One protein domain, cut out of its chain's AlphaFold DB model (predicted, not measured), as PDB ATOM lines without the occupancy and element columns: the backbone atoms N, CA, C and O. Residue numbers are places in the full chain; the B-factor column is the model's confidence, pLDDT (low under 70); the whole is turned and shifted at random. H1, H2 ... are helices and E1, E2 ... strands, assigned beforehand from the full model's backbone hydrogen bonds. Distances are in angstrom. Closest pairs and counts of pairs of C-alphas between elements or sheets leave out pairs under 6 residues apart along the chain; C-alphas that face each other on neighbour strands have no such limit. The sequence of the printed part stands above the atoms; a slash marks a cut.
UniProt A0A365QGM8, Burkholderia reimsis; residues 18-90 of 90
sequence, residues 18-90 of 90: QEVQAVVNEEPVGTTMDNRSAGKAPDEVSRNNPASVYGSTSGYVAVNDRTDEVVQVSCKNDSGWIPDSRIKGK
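This is residues 18 to 90 of the 90 residues of a protein of Burkholderia reimsis (UniProt A0A365QGM8). Four strands form a small sheet curled like part of a barrel, with short helix H1 across one face; the tail, residues 74 to 90, returns from E4 to pair briefly with E1. The 73 printed residues run H1 E1 E2 E3 E4, under half in named elements, class mixed; the sheet, in order E1 E2 E3 E4, is a meander, each strand the antiparallel neighbour of the one before. It is compact, radius of gyration of the C-alphas 12.1 A, spans 32 by 25 by 25 A.

Start at H1, residues 18 to 24, every O i to N i+4 pair within hydrogen-bond range; it is on the sheet, height 9.1 A, the closest C-alphas to E3, residues 59 to 64, being Val 20 and Val 61, 7.0 A apart. Look for three hairpins: E1, residues 30 to 34, with E2, residues 49 to 56, N 32 to O 51, 2.8 A; E2 with E3, N 54 to O 61, 2.9 A; E3 with E4, residues 70 to 73, N 62 to O 72, 2.8 A.

Find H1's start, C-alpha 18, at (176.231, 11.134, 43.303); E2 spans 21.2 A from first to last C-alpha, E3 17.2 A; E4 ends at C-alpha 73, at (167.781, 6.436, 52.637).

The printed part has no cut; E1 to E2 is a long link; no printed residue is under 70 in pLDDT.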
ATOM      1  N   GLN A  18     175.055  11.862  43.775       89.00
ATOM      2  CA  GLN A  18     176.231  11.134  43.303       89.00
ATOM      3  C   GLN A  18     176.636  10.013  44.266       89.00
ATOM      4  O   GLN A  18     176.956   8.920  43.809       89.00
ATOM      5  N   GLU A  19     176.599  10.255  45.579       90.44
ATOM      6  CA  GLU A  19     176.881   9.218  46.581       90.44
ATOM      7  C   GLU A  19     175.819   8.120  46.578       90.44
ATOM      8  O   GLU A  19     176.167   6.946  46.659       90.44
ATOM      9  N   VAL A  20     174.539   8.483  46.438       90.75
ATOM     10  CA  VAL A  20     173.455   7.497  46.306       90.75
ATOM     11  C   VAL A  20     173.706   6.606  45.094       90.75
ATOM     12  O   VAL A  20     173.670   5.385  45.215       90.75
ATOM     13  N   GLN A  21     174.023   7.199  43.939       91.25
ATOM     14  CA  GLN A  21     174.321   6.428  42.735       91.25
ATOM     15  C   GLN A  21     175.559   5.541  42.909       91.25
ATOM     16  O   GLN A  21     175.552   4.401  42.456       91.25
ATOM     17  N   ALA A  22     176.615   6.048  43.551       92.56
ATOM     18  CA  ALA A  22     177.830   5.278  43.793       92.56
ATOM     19  C   ALA A  22     177.548   4.039  44.652       92.56
ATOM     20  O   ALA A  22     177.955   2.949  44.270       92.56
ATOM     21  N   VAL A  23     176.790   4.193  45.742       93.75
ATOM     22  CA  VAL A  23     176.418   3.086  46.637       93.75
ATOM     23  C   VAL A  23     175.503   2.072  45.946       93.75
ATOM     24  O   VAL A  23     175.684   0.873  46.119       93.75
ATOM     25  N   VAL A  24     174.540   2.522  45.137       94.44
ATOM     26  CA  VAL A  24     173.631   1.619  44.401       94.44
ATOM     27  C   VAL A  24     174.343   0.862  43.267       94.44
ATOM     28  O   VAL A  24     173.872  -0.189  42.847       94.44
ATOM     29  N   ASN A  25     175.489   1.353  42.785       95.25
ATOM     30  CA  ASN A  25     176.315   0.638  41.805       95.25
ATOM     31  C   ASN A  25     177.161  -0.491  42.427       95.25
ATOM     32  O   ASN A  25     177.818  -1.228  41.690       95.25
ATOM     33  N   GLU A  26     177.197  -0.603  43.757       95.12
ATOM     34  CA  GLU A  26     177.832  -1.717  44.460       95.12
ATOM     35  C   GLU A  26     176.895  -2.934  44.533       95.12
ATOM     36  O   GLU A  26     175.726  -2.885  44.154       95.12
ATOM     37  N   GLU A  27     177.404  -4.053  45.044       95.75
ATOM     38  CA  GLU A  27     176.579  -5.234  45.297       95.75
ATOM     39  C   GLU A  27     175.628  -5.000  46.485       95.75
ATOM     40  O   GLU A  27     176.035  -4.430  47.503       95.75
ATOM     41  N   PRO A  28     174.381  -5.501  46.432       96.88
ATOM     42  CA  PRO A  28     173.469  -5.402  47.560       96.88
ATOM     43  C   PRO A  28     174.013  -6.172  48.772       96.88
ATOM     44  O   PRO A  28     174.488  -7.311  48.668       96.88
ATOM     45  N   VAL A  29     173.908  -5.560  49.949       96.75
ATOM     46  CA  VAL A  29     174.360  -6.104  51.241       96.75
ATOM     47  C   VAL A  29     173.226  -6.734  52.048       96.75
ATOM     48  O   VAL A  29     173.472  -7.406  53.050       96.75
ATOM     49  N   GLY A  30     171.982  -6.536  51.617       95.94
ATOM     50  CA  GLY A  30     170.808  -7.084  52.276       95.94
ATOM     51  C   GLY A  30     169.528  -6.883  51.479       95.94
ATOM     52  O   GLY A  30     169.543  -6.376  50.358       95.94
ATOM     53  N   THR A  31     168.413  -7.278  52.080       97.06
ATOM     54  CA  THR A  31     167.072  -7.168  51.498       97.06
ATOM     55  C   THR A  31     166.084  -6.566  52.488       97.06
ATOM     56  O   THR A  31     166.292  -6.573  53.704       97.06
ATOM     57  N   THR A  32     164.998  -6.016  51.959       96.38
ATOM     58  CA  THR A  32     163.850  -5.490  52.700       96.38
ATOM     59  C   THR A  32     162.597  -5.540  51.811       96.38
ATOM     60  O   THR A  32     162.576  -6.233  50.794       96.38
ATOM     61  N   MET A  33     161.532  -4.836  52.204       96.62
ATOM     62  CA  MET A  33     160.265  -4.762  51.473       96.62
ATOM     63  C   MET A  33     159.766  -3.318  51.342       96.62
ATOM     64  O   MET A  33     159.614  -2.608  52.346       96.62
ATOM     65  N   ASP A  34     159.402  -2.922  50.123       95.19
ATOM     66  CA  ASP A  34     158.572  -1.744  49.876       95.19
ATOM     67  C   ASP A  34     157.088  -2.111  50.034       95.19
ATOM     68  O   ASP A  34     156.488  -2.738  49.160       95.19
ATOM     69  N   ASN A  35     156.513  -1.701  51.170       94.62
ATOM     70  CA  ASN A  35     155.116  -1.934  51.557       94.62
ATOM     71  C   ASN A  35     154.329  -0.619  51.694       94.62
ATOM     72  O   ASN A  35     153.450  -0.495  52.551       94.62
ATOM     73  N   ARG A  36     154.687   0.411  50.915       92.94
ATOM     74  CA  ARG A  36     153.966   1.689  50.930       92.94
ATOM     75  C   ARG A  36     152.520   1.487  50.475       92.94
ATOM     76  O   ARG A  36     152.256   0.882  49.438       92.94
ATOM     77  N   SER A  37     151.571   2.028  51.234       90.75
ATOM     78  CA  SER A  37     150.189   2.143  50.769       90.75
ATOM     79  C   SER A  37     150.096   3.117  49.591       90.75
ATOM     80  O   SER A  37     150.963   3.976  49.431       90.75
ATOM     81  N   ALA A  38     149.024   3.017  48.800       89.81
ATOM     82  CA  ALA A  38     148.724   3.918  47.685       89.81
ATOM     83  C   ALA A  38     148.988   5.399  48.019       89.81
ATOM     84  O   ALA A  38     149.780   6.048  47.349       89.81
ATOM     85  N   GLY A  39     148.447   5.908  49.132       88.81
ATOM     86  CA  GLY A  39     148.629   7.308  49.549       88.81
ATOM     87  C   GLY A  39     150.048   7.702  49.995       88.81
ATOM     88  O   GLY A  39     150.256   8.831  50.435       88.81
ATOM     89  N   LYS A  40     151.019   6.781  49.956       84.31
ATOM     90  CA  LYS A  40     152.445   7.011  50.246       84.31
ATOM     91  C   LYS A  40     153.343   6.770  49.027       84.31
ATOM     92  O   LYS A  40     154.552   6.985  49.121       84.31
ATOM     93  N   ALA A  41     152.779   6.323  47.906       84.00
ATOM     94  CA  ALA A  41     153.477   6.161  46.638       84.00
ATOM     95  C   ALA A  41     153.154   7.346  45.706       84.00
ATOM     96  O   ALA A  41     152.028   7.839  45.720       84.00
ATOM     97  N   PRO A  42     154.120   7.827  44.902       82.38
ATOM     98  CA  PRO A  42     153.930   9.001  44.044       82.38
ATOM     99  C   PRO A  42     152.910   8.777  42.918       82.38
ATOM    100  O   PRO A  42     152.348   9.737  42.407       82.38
ATOM    101  N   ASP A  43     152.686   7.521  42.535       87.19
ATOM    102  CA  ASP A  43     151.741   7.103  41.497       87.19
ATOM    103  C   ASP A  43     150.402   6.604  42.062       87.19
ATOM    104  O   ASP A  43     149.596   6.051  41.320       87.19
ATOM    105  N   GLU A  44     150.173   6.760  43.369       89.38
ATOM    106  CA  GLU A  44     148.974   6.289  44.076       89.38
ATOM    107  C   GLU A  44     148.719   4.772  43.973       89.38
ATOM    108  O   GLU A  44     147.618   4.290  44.248       89.38
ATOM    109  N   VAL A  45     149.740   3.977  43.635       91.44
ATOM    110  CA  VAL A  45     149.633   2.515  43.566       91.44
ATOM    111  C   VAL A  45     150.334   1.884  44.767       91.44
ATOM    112  O   VAL A  45     151.532   2.066  44.987       91.44
ATOM    113  N   SER A  46     149.596   1.091  45.549       92.31
ATOM    114  CA  SER A  46     150.166   0.343  46.680       92.31
ATOM    115  C   SER A  46     151.317  -0.568  46.239       92.31
ATOM    116  O   SER A  46     151.244  -1.234  45.204       92.31
ATOM    117  N   ARG A  47     152.363  -0.636  47.063       93.75
ATOM    118  CA  ARG A  47     153.546  -1.479  46.875       93.75
ATOM    119  C   ARG A  47     153.509  -2.668  47.833       93.75
ATOM    120  O   ARG A  47     153.004  -2.571  48.950       93.75
ATOM    121  N   ASN A  48     154.021  -3.795  47.354       96.06
ATOM    122  CA  ASN A  48     154.326  -4.996  48.136       96.06
ATOM    123  C   ASN A  48     155.420  -5.749  47.377       96.06
ATOM    124  O   ASN A  48     155.175  -6.778  46.740       96.06
ATOM    125  N   ASN A  49     156.586  -5.118  47.292       96.25
ATOM    126  CA  ASN A  49     157.662  -5.551  46.413       96.25
ATOM    127  C   ASN A  49     158.943  -5.798  47.213       96.25
ATOM    128  O   ASN A  49     159.213  -5.051  48.159       96.25
ATOM    129  N   PRO A  50     159.730  -6.817  46.826       97.69
ATOM    130  CA  PRO A  50     161.106  -6.946  47.276       97.69
ATOM    131  C   PRO A  50     161.896  -5.664  47.015       97.69
ATOM    132  O   PRO A  50     161.640  -4.940  46.046       97.69
ATOM    133  N   ALA A  51     162.826  -5.379  47.915       97.56
ATOM    134  CA  ALA A  51     163.760  -4.282  47.775       97.56
ATOM    135  C   ALA A  51     165.158  -4.721  48.214       97.56
ATOM    136  O   ALA A  51     165.324  -5.372  49.252       97.56
ATOM    137  N   SER A  52     166.160  -4.306  47.454       97.94
ATOM    138  CA  SER A  52     167.571  -4.514  47.749       97.94
ATOM    139  C   SER A  52     168.126  -3.369  48.590       97.94
ATOM    140  O   SER A  52     167.761  -2.205  48.410       97.94
ATOM    141  N   VAL A  53     169.011  -3.695  49.531       96.81
ATOM    142  CA  VAL A  53     169.681  -2.731  50.410       96.81
ATOM    143  C   VAL A  53     171.160  -2.670  50.060       96.81
ATOM    144  O   VAL A  53     171.828  -3.701  49.998       96.81
ATOM    145  N   TYR A  54     171.665  -1.456  49.888       96.25
ATOM    146  CA  TYR A  54     173.041  -1.139  49.515       96.25
ATOM    147  C   TYR A  54     173.722  -0.322  50.614       96.25
ATOM    148  O   TYR A  54     173.052   0.381  51.377       96.25
ATOM    149  N   GLY A  55     175.053  -0.378  50.675       93.81
ATOM    150  CA  GLY A  55     175.858   0.357  51.648       93.81
ATOM    151  C   GLY A  55     176.069  -0.411  52.953       93.81
ATOM    152  O   GLY A  55     176.499  -1.559  52.955       93.81
ATOM    153  N   SER A  56     175.815   0.229  54.091       89.06
ATOM    154  CA  SER A  56     176.073  -0.328  55.424       89.06
ATOM    155  C   SER A  56     174.977   0.033  56.421       89.06
ATOM    156  O   SER A  56     174.187   0.946  56.204       89.06
ATOM    157  N   THR A  57     174.972  -0.620  57.580       77.00
ATOM    158  CA  THR A  57     174.023  -0.338  58.667       77.00
ATOM    159  C   THR A  57     174.029   1.135  59.113       77.00
ATOM    160  O   THR A  57     172.984   1.670  59.470       77.00
ATOM    161  N   SER A  58     175.181   1.813  59.043       79.00
ATOM    162  CA  SER A  58     175.340   3.237  59.392       79.00
ATOM    163  C   SER A  58     175.074   4.198  58.224       79.00
ATOM    164  O   SER A  58     175.129   5.413  58.392       79.00
ATOM    165  N   GLY A  59     174.810   3.672  57.028       89.00
ATOM    166  CA  GLY A  59     174.686   4.440  55.796       89.00
ATOM    167  C   GLY A  59     174.165   3.556  54.671       89.00
ATOM    168  O   GLY A  59     174.980   2.935  53.991       89.00
ATOM    169  N   TYR A  60     172.844   3.488  54.481       92.62
ATOM    170  CA  TYR A  60     172.226   2.624  53.477       92.62
ATOM    171  C   TYR A  60     171.230   3.342  52.573       92.62
ATOM    172  O   TYR A  60     170.624   4.358  52.930       92.62
ATOM    173  N   VAL A  61     171.022   2.718  51.416       94.50
ATOM    174  CA  VAL A  61     169.982   3.038  50.441       94.50
ATOM    175  C   VAL A  61     169.201   1.756  50.162       94.50
ATOM    176  O   VAL A  61     169.803   0.714  49.915       94.50
ATOM    177  N   ALA A  62     167.874   1.819  50.215       94.69
ATOM    178  CA  ALA A  62     167.003   0.729  49.789       94.69
ATOM    179  C   ALA A  62     166.328   1.091  48.463       94.69
ATOM    180  O   ALA A  62     165.758   2.181  48.333       94.69
ATOM    181  N   VAL A  63     166.372   0.168  47.506       95.81
ATOM    182  CA  VAL A  63     165.828   0.329  46.154       95.81
ATOM    183  C   VAL A  63     164.788  -0.755  45.906       95.81
ATOM    184  O   VAL A  63     165.031  -1.921  46.195       95.81
ATOM    185  N   ASN A  64     163.616  -0.375  45.406       95.75
ATOM    186  CA  ASN A  64     162.571  -1.321  45.023       95.75
ATOM    187  C   ASN A  64     162.991  -2.073  43.752       95.75
ATOM    188  O   ASN A  64     163.156  -1.454  42.704       95.75
ATOM    189  N   ASP A  65     163.082  -3.401  43.830       96.38
ATOM    190  CA  ASP A  65     163.618  -4.244  42.750       96.38
ATOM    191  C   ASP A  65     162.721  -4.269  41.497       96.38
ATOM    192  O   ASP A  65     163.135  -4.720  40.431       96.38
ATOM    193  N   ARG A  66     161.459  -3.835  41.617       94.88
ATOM    194  CA  ARG A  66     160.496  -3.796  40.507       94.88
ATOM    195  C   ARG A  66     160.451  -2.440  39.809       94.88
ATOM    196  O   ARG A  66     160.152  -2.398  38.618       94.88
ATOM    197  N   THR A  67     160.621  -1.349  40.552       90.12
ATOM    198  CA  THR A  67     160.406   0.016  40.039       90.12
ATOM    199  C   THR A  67     161.683   0.837  39.927       90.12
ATOM    200  O   THR A  67     161.622   1.947  39.403       90.12
ATOM    201  N   ASP A  68     162.805   0.331  40.443       91.56
ATOM    202  CA  ASP A  68     164.075   1.052  40.607       91.56
ATOM    203  C   ASP A  68     163.948   2.338  41.448       91.56
ATOM    204  O   ASP A  68     164.828   3.202  41.462       91.56
ATOM    205  N   GLU A  69     162.844   2.488  42.183       90.25
ATOM    206  CA  GLU A  69     162.635   3.624  43.070       90.25
ATOM    207  C   GLU A  69     163.517   3.486  44.311       90.25
ATOM    208  O   GLU A  69     163.504   2.459  44.991       90.25
ATOM    209  N   VAL A  70     164.216   4.561  44.677       90.69
ATOM    210  CA  VAL A  70     164.804   4.687  46.014       90.69
ATOM    211  C   VAL A  70     163.665   4.868  47.017       90.69
ATOM    212  O   VAL A  70     162.976   5.891  47.015       90.69
ATOM    213  N   VAL A  71     163.464   3.869  47.876       90.94
ATOM    214  CA  VAL A  71     162.340   3.819  48.826       90.94
ATOM    215  C   VAL A  71     162.732   4.212  50.241       90.94
ATOM    216  O   VAL A  71     161.868   4.585  51.033       90.94
ATOM    217  N   GLN A  72     164.023   4.151  50.564       90.31
ATOM    218  CA  GLN A  72     164.545   4.568  51.858       90.31
ATOM    219  C   GLN A  72     166.012   4.965  51.743       90.31
ATOM    220  O   GLN A  72     166.790   4.311  51.053       90.31
ATOM    221  N   VAL A  73     166.391   6.014  52.465       89.88
ATOM    222  CA  VAL A  73     167.781   6.436  52.637       89.88
ATOM    223  C   VAL A  73     167.997   6.711  54.118       89.88
ATOM    224  O   VAL A  73     167.165   7.367  54.750       89.88
ATOM    225  N   SER A  74     169.076   6.185  54.692       90.00
ATOM    226  CA  SER A  74     169.410   6.432  56.096       90.00
ATOM    227  C   SER A  74     169.843   7.881  56.334       90.00
ATOM    228  O   SER A  74     170.466   8.498  55.470       90.00
ATOM    229  N   CYS A  75     169.627   8.416  57.536       87.00
ATOM    230  CA  CYS A  75     170.239   9.686  57.938       87.00
ATOM    231  C   CYS A  75     171.729   9.477  58.265       87.00
ATOM    232  O   CYS A  75     172.085   9.220  59.408       87.00
ATOM    233  N   LYS A  76     172.614   9.579  57.263       81.69
ATOM    234  CA  LYS A  76     174.063   9.309  57.398       81.69
ATOM    235  C   LYS A  76     174.766  10.225  58.411       81.69
ATOM    236  O   LYS A  76     175.740   9.808  59.029       81.69
ATOM    237  N   ASN A  77     174.270  11.448  58.602       83.50
ATOM    238  CA  ASN A  77     174.823  12.395  59.580       83.50
ATOM    239  C   ASN A  77     174.250  12.235  60.998       83.50
ATOM    240  O   ASN A  77     174.657  12.968  61.898       83.50
ATOM    241  N   ASP A  78     173.302  11.322  61.206       83.69
ATOM    242  CA  ASP A  78     172.725  11.047  62.517       83.69
ATOM    243  C   ASP A  78     173.374   9.795  63.117       83.69
ATOM    244  O   ASP A  78     173.061   8.664  62.745       83.69
ATOM    245  N   SER A  79     174.277   9.989  64.082       83.19
ATOM    246  CA  SER A  79     174.930   8.882  64.794       83.19
ATOM    247  C   SER A  79     173.962   8.043  65.638       83.19
ATOM    248  O   SER A  79     174.326   6.949  66.062       83.19
ATOM    249  N   GLY A  80     172.762   8.560  65.924       85.12
ATOM    250  CA  GLY A  80     171.687   7.861  66.624       85.12
ATOM    251  C   GLY A  80     170.694   7.164  65.693       85.12
ATOM    252  O   GLY A  80     169.711   6.605  66.184       85.12
ATOM    253  N   TRP A  81     170.924   7.183  64.375       85.69
ATOM    254  CA  TRP A  81     170.023   6.567  63.407       85.69
ATOM    255  C   TRP A  81     169.840   5.072  63.682       85.69
ATOM    256  O   TRP A  81     170.801   4.302  63.750       85.69
ATOM    257  N   ILE A  82     168.579   4.651  63.787       88.06
ATOM    258  CA  ILE A  82     168.209   3.250  63.976       88.06
ATOM    259  C   ILE A  82     167.837   2.668  62.604       88.06
ATOM    260  O   ILE A  82     166.884   3.145  61.980       88.06
ATOM    261  N   PRO A  83     168.555   1.644  62.112       87.94
ATOM    262  CA  PRO A  83     168.211   0.970  60.866       87.94
ATOM    263  C   PRO A  83     166.812   0.357  60.911       87.94
ATOM    264  O   PRO A  83     166.329  -0.058  61.965       87.94
ATOM    265  N   ASP A  84     166.179   0.239  59.745       88.56
ATOM    266  CA  ASP A  84     164.886  -0.430  59.649       88.56
ATOM    267  C   ASP A  84     165.029  -1.909  60.039       88.56
ATOM    268  O   ASP A  84     165.829  -2.649  59.465       88.56
ATOM    269  N   SER A  85     164.234  -2.351  61.014       92.62
ATOM    270  CA  SER A  85     164.269  -3.713  61.562       92.62
ATOM    271  C   SER A  85     163.874  -4.799  60.551       92.62
ATOM    272  O   SER A  85     164.137  -5.994  60.759       92.62
ATOM    273  N   ARG A  86     163.243  -4.402  59.441       94.00
ATOM    274  CA  ARG A  86     162.897  -5.284  58.325       94.00
ATOM    275  C   ARG A  86     164.103  -5.633  57.465       94.00
ATOM    276  O   ARG A  86     164.051  -6.672  56.815       94.00
ATOM    277  N   ILE A  87     165.175  -4.837  57.503       94.19
ATOM    278  CA  ILE A  87     166.399  -5.120  56.749       94.19
ATOM    279  C   ILE A  87     167.006  -6.432  57.246       94.19
ATOM    280  O   ILE A  87     167.197  -6.637  58.449       94.19
ATOM    281  N   LYS A  88     167.304  -7.325  56.305       94.31
ATOM    282  CA  LYS A  88     168.027  -8.577  56.536       94.31
ATOM    283  C   LYS A  88     169.353  -8.506  55.793       94.31
ATOM    284  O   LYS A  88     169.363  -8.380  54.573       94.31
ATOM    285  N   GLY A  89     170.454  -8.526  56.542       88.19
ATOM    286  CA  GLY A  89     171.796  -8.608  55.970       88.19
ATOM    287  C   GLY A  89     172.080  -9.991  55.389       88.19
ATOM    288  O   GLY A  89     171.362 -10.952  55.687       88.19
ATOM    289  N   LYS A  90     173.122 -10.062  54.562       73.94
ATOM    290  CA  LYS A  90     173.794 -11.324  54.229       73.94
ATOM    291  C   LYS A  90     174.483 -11.932  55.452       73.94
ATOM    292  O   LYS A  90     174.917 -11.157  56.334       73.94
TER     293      LYS A  90